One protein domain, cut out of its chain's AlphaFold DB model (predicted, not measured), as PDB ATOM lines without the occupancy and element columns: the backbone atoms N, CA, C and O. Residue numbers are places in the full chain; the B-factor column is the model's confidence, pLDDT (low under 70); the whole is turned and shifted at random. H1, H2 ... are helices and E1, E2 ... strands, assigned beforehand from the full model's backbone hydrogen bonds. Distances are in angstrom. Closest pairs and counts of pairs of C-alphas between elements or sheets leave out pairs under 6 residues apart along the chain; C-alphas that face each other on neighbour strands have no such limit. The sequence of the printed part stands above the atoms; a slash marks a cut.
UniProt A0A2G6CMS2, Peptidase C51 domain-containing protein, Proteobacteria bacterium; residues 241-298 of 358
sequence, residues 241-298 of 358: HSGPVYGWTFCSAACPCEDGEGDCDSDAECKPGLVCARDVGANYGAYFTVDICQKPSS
ATOM      1  N   HIS A 241     166.003 201.339 185.343       74.69
ATOM      2  CA  HIS A 241     167.184 200.958 186.094       74.69
ATOM      3  C   HIS A 241     168.174 200.247 185.167       74.69
ATOM      4  O   HIS A 241     167.917 199.145 184.665       74.69
ATOM      5  N   SER A 242     169.327 200.878 184.974       69.44
ATOM      6  CA  SER A 242     170.505 200.296 184.347       69.44
ATOM      7  C   SER A 242     171.557 200.024 185.420       69.44
ATOM      8  O   SER A 242     172.127 200.962 185.966       69.44
ATOM      9  N   GLY A 243     171.834 198.753 185.716       66.00
ATOM     10  CA  GLY A 243     172.832 198.366 186.720       66.00
ATOM     11  C   GLY A 243     172.264 197.497 187.849       66.00
ATOM     12  O   GLY A 243     171.112 197.069 187.775       66.00
ATOM     13  N   PRO A 244     173.083 197.156 188.857       71.50
ATOM     14  CA  PRO A 244     172.669 196.307 189.976       71.50
ATOM     15  C   PRO A 244     171.732 197.046 190.944       71.50
ATOM     16  O   PRO A 244     171.909 198.239 191.144       71.50
ATOM     17  N   VAL A 245     170.829 196.310 191.610       66.56
ATOM     18  CA  VAL A 245     169.754 196.774 192.536       66.56
ATOM     19  C   VAL A 245     170.234 197.549 193.778       66.56
ATOM     20  O   VAL A 245     169.418 197.921 194.604       66.56
ATOM     21  N   TYR A 246     171.545 197.775 193.922       76.38
ATOM     22  CA  TYR A 246     172.199 198.562 194.985       76.38
ATOM     23  C   TYR A 246     173.329 199.442 194.428       76.38
ATOM     24  O   TYR A 246     174.291 199.777 195.117       76.38
ATOM     25  N   GLY A 247     173.301 199.700 193.121       76.56
ATOM     26  CA  GLY A 247     174.251 200.587 192.472       76.56
ATOM     27  C   GLY A 247     173.877 202.040 192.728       76.56
ATOM     28  O   GLY A 247     172.701 202.377 192.733       76.56
ATOM     29  N   TRP A 248     174.889 202.898 192.817       78.62
ATOM     30  CA  TRP A 248     174.809 204.352 193.030       78.62
ATOM     31  C   TRP A 248     173.852 205.134 192.109       78.62
ATOM     32  O   TRP A 248     173.628 206.313 192.317       78.62
ATOM     33  N   THR A 249     173.380 204.533 191.015       78.62
ATOM     34  CA  THR A 249     172.478 205.169 190.033       78.62
ATOM     35  C   THR A 249     171.278 204.286 189.713       78.62
ATOM     36  O   THR A 249     170.619 204.464 188.689       78.62
ATOM     37  N   PHE A 250     171.043 203.270 190.547       83.81
ATOM     38  CA  PHE A 250     169.938 202.354 190.353       83.81
ATOM     39  C   PHE A 250     168.627 203.113 190.567       83.81
ATOM     40  O   PHE A 250     167.834 203.172 189.631       83.81
ATOM     41  N   CYS A 251     168.453 203.791 191.706       88.31
ATOM     42  CA  CYS A 251     167.293 204.644 191.957       88.31
ATOM     43  C   CYS A 251     167.486 206.050 191.370       88.31
ATOM     44  O   CYS A 251     168.589 206.584 191.322       88.31
ATOM     45  N   SER A 252     166.399 206.655 190.886       88.88
ATOM     46  CA  SER A 252     166.364 208.078 190.521       88.88
ATOM     47  C   SER A 252     164.928 208.603 190.521       88.88
ATOM     48  O   SER A 252     163.976 207.833 190.440       88.88
ATOM     49  N   ALA A 253     164.725 209.922 190.510       84.25
ATOM     50  CA  ALA A 253     163.370 210.491 190.435       84.25
ATOM     51  C   ALA A 253     162.614 210.120 189.137       84.25
ATOM     52  O   ALA A 253     161.385 210.076 189.114       84.25
ATOM     53  N   ALA A 254     163.341 209.838 188.048       82.19
ATOM     54  CA  ALA A 254     162.768 209.346 186.792       82.19
ATOM     55  C   ALA A 254     162.542 207.822 186.796       82.19
ATOM     56  O   ALA A 254     161.781 207.313 185.972       82.19
ATOM     57  N   CYS A 255     163.193 207.108 187.718       83.44
ATOM     58  CA  CYS A 255     163.099 205.667 187.897       83.44
ATOM     59  C   CYS A 255     163.052 205.294 189.393       83.44
ATOM     60  O   CYS A 255     164.077 204.898 189.954       83.44
ATOM     61  N   PRO A 256     161.901 205.491 190.067       86.94
ATOM     62  CA  PRO A 256     161.838 205.328 191.512       86.94
ATOM     63  C   PRO A 256     161.838 203.858 191.944       86.94
ATOM     64  O   PRO A 256     161.095 203.041 191.389       86.94
ATOM     65  N   CYS A 257     162.610 203.567 192.986       86.75
ATOM     66  CA  CYS A 257     162.822 202.245 193.561       86.75
ATOM     67  C   CYS A 257     161.647 201.746 194.410       86.75
ATOM     68  O   CYS A 257     160.913 202.523 195.038       86.75
ATOM     69  N   GLU A 258     161.476 200.424 194.422       89.12
ATOM     70  CA  GLU A 258     160.513 199.708 195.260       89.12
ATOM     71  C   GLU A 258     161.024 199.520 196.700       89.12
ATOM     72  O   GLU A 258     162.173 199.797 197.033       89.12
ATOM     73  N   ASP A 259     160.148 199.014 197.573       81.25
ATOM     74  CA  ASP A 259     160.484 198.650 198.955       81.25
ATOM     75  C   ASP A 259     161.594 197.581 198.983       81.25
ATOM     76  O   ASP A 259     161.399 196.462 198.503       81.25
ATOM     77  N   GLY A 260     162.742 197.916 199.568       76.06
ATOM     78  CA  GLY A 260     163.923 197.056 199.653       76.06
ATOM     79  C   GLY A 260     164.973 197.258 198.556       76.06
ATOM     80  O   GLY A 260     165.965 196.530 198.559       76.06
ATOM     81  N   GLU A 261     164.795 198.224 197.650       86.56
ATOM     82  CA  GLU A 261     165.753 198.561 196.585       86.56
ATOM     83  C   GLU A 261     166.537 199.852 196.901       86.56
ATOM     84  O   GLU A 261     166.054 200.724 197.627       86.56
ATOM     85  N   GLY A 262     167.756 199.968 196.366       81.88
ATOM     86  CA  GLY A 262     168.657 201.115 196.554       81.88
ATOM     87  C   GLY A 262     169.625 201.257 195.376       81.88
ATOM     88  O   GLY A 262     169.583 200.503 194.423       81.88
ATOM     89  N   ASP A 263     170.566 202.172 195.334       90.50
ATOM     90  CA  ASP A 263     170.889 203.221 196.285       90.50
ATOM     91  C   ASP A 263     169.987 204.435 196.019       90.50
ATOM     92  O   ASP A 263     169.956 204.904 194.881       90.50
ATOM     93  N   CYS A 264     169.206 204.892 197.004       91.38
ATOM     94  CA  CYS A 264     168.382 206.099 196.864       91.38
ATOM     95  C   CYS A 264     169.075 207.316 197.484       91.38
ATOM     96  O   CYS A 264     169.572 207.266 198.602       91.38
ATOM     97  N   ASP A 265     169.037 208.460 196.811       89.50
ATOM     98  CA  ASP A 265     169.601 209.701 197.350       89.50
ATOM     99  C   ASP A 265     168.555 210.559 198.072       89.50
ATOM    100  O   ASP A 265     168.899 211.443 198.861       89.50
ATOM    101  N   SER A 266     167.262 210.344 197.814       92.12
ATOM    102  CA  SER A 266     166.163 211.056 198.479       92.12
ATOM    103  C   SER A 266     164.829 210.321 198.347       92.12
ATOM    104  O   SER A 266     164.666 209.462 197.485       92.12
ATOM    105  N   ASP A 267     163.832 210.709 199.150       90.06
ATOM    106  CA  ASP A 267     162.474 210.141 199.086       90.06
ATOM    107  C   ASP A 267     161.829 210.271 197.693       90.06
ATOM    108  O   ASP A 267     160.963 209.475 197.335       90.06
ATOM    109  N   ALA A 268     162.255 211.250 196.886       91.00
ATOM    110  CA  ALA A 268     161.764 211.443 195.520       91.00
ATOM    111  C   ALA A 268     162.190 210.321 194.557       91.00
ATOM    112  O   ALA A 268     161.616 210.187 193.478       91.00
ATOM    113  N   GLU A 269     163.189 209.525 194.942       91.94
ATOM    114  CA  GLU A 269     163.692 208.371 194.191       91.94
ATOM    115  C   GLU A 269     163.075 207.057 194.660       91.94
ATOM    116  O   GLU A 269     163.425 205.990 194.163       91.94
ATOM    117  N   CYS A 270     162.134 207.129 195.598       91.56
ATOM    118  CA  CYS A 270     161.349 205.999 196.045       91.56
ATOM    119  C   CYS A 270     159.923 206.110 195.512       91.56
ATOM    120  O   CYS A 270     159.392 207.203 195.288       91.56
ATOM    121  N   LYS A 271     159.260 204.969 195.312       87.88
ATOM    122  CA  LYS A 271     157.843 204.998 194.945       87.88
ATOM    123  C   LYS A 271     156.997 205.713 196.008       87.88
ATOM    124  O   LYS A 271     157.328 205.666 197.195       87.88
ATOM    125  N   PRO A 272     155.876 206.350 195.607       89.56
ATOM    126  CA  PRO A 272     155.009 207.063 196.536       89.56
ATOM    127  C   PRO A 272     154.645 206.222 197.767       89.56
ATOM    128  O   PRO A 272     154.156 205.101 197.637       89.56
ATOM    129  N   GLY A 273     154.856 206.786 198.958       80.56
ATOM    130  CA  GLY A 273     154.593 206.114 200.236       80.56
ATOM    131  C   GLY A 273     155.801 205.402 200.856       80.56
ATOM    132  O   GLY A 273     155.656 204.825 201.933       80.56
ATOM    133  N   LEU A 274     156.971 205.463 200.220       86.94
ATOM    134  CA  LEU A 274     158.249 205.012 200.770       86.94
ATOM    135  C   LEU A 274     159.129 206.211 201.148       86.94
ATOM    136  O   LEU A 274     158.944 207.315 200.640       86.94
ATOM    137  N   VAL A 275     160.077 205.974 202.050       90.88
ATOM    138  CA  VAL A 275     161.134 206.914 202.434       90.88
ATOM    139  C   VAL A 275     162.488 206.298 202.124       90.88
ATOM    140  O   VAL A 275     162.674 205.085 202.250       90.88
ATOM    141  N   CYS A 276     163.436 207.138 201.744       92.25
ATOM    142  CA  CYS A 276     164.801 206.730 201.507       92.25
ATOM    143  C   CYS A 276     165.541 206.610 202.845       92.25
ATOM    144  O   CYS A 276     165.948 207.603 203.458       92.25
ATOM    145  N   ALA A 277     165.657 205.384 203.346       85.44
ATOM    146  CA  ALA A 277     166.290 205.120 204.625       85.44
ATOM    147  C   ALA A 277     167.798 204.991 204.479       85.44
ATOM    148  O   ALA A 277     168.294 204.175 203.706       85.44
ATOM    149  N   ARG A 278     168.508 205.789 205.275       84.38
ATOM    150  CA  ARG A 278     169.953 205.947 205.156       84.38
ATOM    151  C   ARG A 278     170.740 204.820 205.810       84.38
ATOM    152  O   ARG A 278     170.403 204.429 206.929       84.38
ATOM    153  N   ASP A 279     171.794 204.355 205.143       78.56
ATOM    154  CA  ASP A 279     172.763 203.368 205.639       78.56
ATOM    155  C   ASP A 279     172.102 202.090 206.204       78.56
ATOM    156  O   ASP A 279     172.543 201.504 207.202       78.56
ATOM    157  N   VAL A 280     170.989 201.657 205.602       68.62
ATOM    158  CA  VAL A 280     170.257 200.452 206.037       68.62
ATOM    159  C   VAL A 280     170.526 199.242 205.151       68.62
ATOM    160  O   VAL A 280     169.981 198.169 205.414       68.62
ATOM    161  N   GLY A 281     171.384 199.371 204.136       53.78
ATOM    162  CA  GLY A 281     171.642 198.343 203.130       53.78
ATOM    163  C   GLY A 281     171.984 196.964 203.697       53.78
ATOM    164  O   GLY A 281     171.560 195.947 203.151       53.78
ATOM    165  N   ALA A 282     172.641 196.900 204.858       52.94
ATOM    166  CA  ALA A 282     172.949 195.636 205.532       52.94
ATOM    167  C   ALA A 282     171.695 194.810 205.894       52.94
ATOM    168  O   ALA A 282     171.751 193.580 205.885       52.94
ATOM    169  N   ASN A 283     170.557 195.461 206.160       51.88
ATOM    170  CA  ASN A 283     169.278 194.796 206.441       51.88
ATOM    171  C   ASN A 283     168.686 194.112 205.197       51.88
ATOM    172  O   ASN A 283     167.841 193.228 205.323       51.88
ATOM    173  N   TYR A 284     169.159 194.501 204.013       56.34
ATOM    174  CA  TYR A 284     168.688 194.058 202.701       56.34
ATOM    175  C   TYR A 284     169.770 193.284 201.926       56.34
ATOM    176  O   TYR A 284     169.598 192.938 200.756       56.34
ATOM    177  N   GLY A 285     170.894 192.968 202.579       52.34
ATOM    178  CA  GLY A 285     172.012 192.244 201.967       52.34
ATOM    179  C   GLY A 285     172.871 193.085 201.015       52.34
ATOM    180  O   GLY A 285     173.642 192.516 200.242       52.34
ATOM    181  N   ALA A 286     172.753 194.413 201.072       54.06
ATOM    182  CA  ALA A 286     173.607 195.372 200.377       54.06
ATOM    183  C   ALA A 286     174.812 195.787 201.244       54.06
ATOM    184  O   ALA A 286     174.948 195.375 202.403       54.06
ATOM    185  N   TYR A 287     175.704 196.619 200.693       55.78
ATOM    186  CA  TYR A 287     176.738 197.259 201.509       55.78
ATOM    187  C   TYR A 287     176.062 198.135 202.572       55.78
ATOM    188  O   TYR A 287     175.005 198.708 202.324       55.78
ATOM    189  N   PHE A 288     176.633 198.208 203.774       58.19
ATOM    190  CA  PHE A 288     175.949 198.838 204.908       58.19
ATOM    191  C   PHE A 288     175.648 200.327 204.694       58.19
ATOM    192  O   PHE A 288     174.749 200.831 205.344       58.19
ATOM    193  N   THR A 289     176.363 200.997 203.789       68.38
ATOM    194  CA  THR A 289     176.142 202.409 203.447       68.38
ATOM    195  C   THR A 289     175.121 202.630 202.335       68.38
ATOM    196  O   THR A 289     174.964 203.754 201.892       68.38
ATOM    197  N   VAL A 290     174.519 201.570 201.792       69.94
ATOM    198  CA  VAL A 290     173.513 201.722 200.734       69.94
ATOM    199  C   VAL A 290     172.218 202.201 201.372       69.94
ATOM    200  O   VAL A 290     171.741 201.608 202.351       69.94
ATOM    201  N   ASP A 291     171.649 203.241 200.786       87.81
ATOM    202  CA  ASP A 291     170.376 203.813 201.173       87.81
ATOM    203  C   ASP A 291     169.251 203.049 200.465       87.81
ATOM    204  O   ASP A 291     169.316 202.775 199.266       87.81
ATOM    205  N   ILE A 292     168.225 202.650 201.214       83.81
ATOM    206  CA  ILE A 292     167.177 201.750 200.716       83.81
ATOM    207  C   ILE A 292     165.817 202.418 200.845       83.81
ATOM    208  O   ILE A 292     165.435 202.894 201.920       83.81
ATOM    209  N   CYS A 293     165.044 202.390 199.765       90.06
ATOM    210  CA  CYS A 293     163.643 202.770 199.792       90.06
ATOM    211  C   CYS A 293     162.874 201.779 200.665       90.06
ATOM    212  O   CYS A 293     162.792 200.596 200.351       90.06
ATOM    213  N   GLN A 294     162.301 202.245 201.772       84.38
ATOM    214  CA  GLN A 294     161.496 201.409 202.659       84.38
ATOM    215  C   GLN A 294     160.250 202.143 203.137       84.38
ATOM    216  O   GLN A 294     160.166 203.371 203.095       84.38
ATOM    217  N   LYS A 295     159.257 201.408 203.633       75.75
ATOM    218  CA  LYS A 295     158.081 202.038 204.250       75.75
ATOM    219  C   LYS A 295     158.506 202.906 205.448       75.75
ATOM    220  O   LYS A 295     159.321 202.446 206.253       75.75
ATOM    221  N   PRO A 296     157.940 204.117 205.624       71.06
ATOM    222  CA  PRO A 296     158.193 204.912 206.816       71.06
ATOM    223  C   PRO A 296     157.780 204.103 208.044       71.06
ATOM    224  O   PRO A 296     156.628 203.677 208.173       71.06
ATOM    225  N   SER A 297     158.739 203.856 208.933       55.75
ATOM    226  CA  SER A 297     158.491 203.189 210.203       55.75
ATOM    227  C   SER A 297     157.485 204.029 210.981       55.75
ATOM    228  O   SER A 297     157.722 205.194 211.303       55.75
ATOM    229  N   SER A 298     156.312 203.455 211.230       41.53
ATOM    230  CA  SER A 298     155.266 204.128 211.977       41.53
ATOM    231  C   SER A 298     155.793 204.526 213.358       41.53
ATOM    232  O   SER A 298     156.195 203.692 214.169       41.53
TER     233      SER A 298
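Overview. This is residues 241 to 298 of the 358 residues of the protein "Peptidase C51 domain-containing protein" of Proteobacteria bacterium (UniProt A0A2G6CMS2). This small flat domain has little regular structure: a winding run of loops, residues 241 to 274, is followed by a tiny ribbon of two antiparallel strands, E1 and E2. The loop joining the strands holds the short helix H1, off to one side. The printed part has 58 residues, 10 of them in named elements, in the order E1, H1, E2; the class is mixed. It is compact, with a radius of gyration of the C-alphas of 9.7 A and spans of 31 by 25 by 13 A.

Along the chain. E1 is residues 275 to 277, 5.9 A long, beginning at C-alpha 275 (161.134, 206.914, 202.434). E2 is residues 292 to 294, 6.0 A, ending at C-alpha 294 (161.496, 201.409, 202.659). H1 is residues 281 to 284, 5.2 A.

Arrangement. E1 and E2 are antiparallel, their directions 133 degrees apart. N 275 and O 294, 2.8 A apart, are within hydrogen-bond range. The closest C-alphas of H1 and E2, Gly 281 and Ile 292, are 6.1 A apart. H1 is too short for an O i to N i+4 pair; its one O i to N i+3 pair is within range.

Size, cuts and confidence. The C-alphas farthest apart, Ser 242 and Ser 298, are 31.8 A apart. The printed part has no cut. The link from E1 to H1 is tight, that from H1 to E2 short. Mean pLDDT of the printed part is 77.5; residues 280 to 290 are among those under 70.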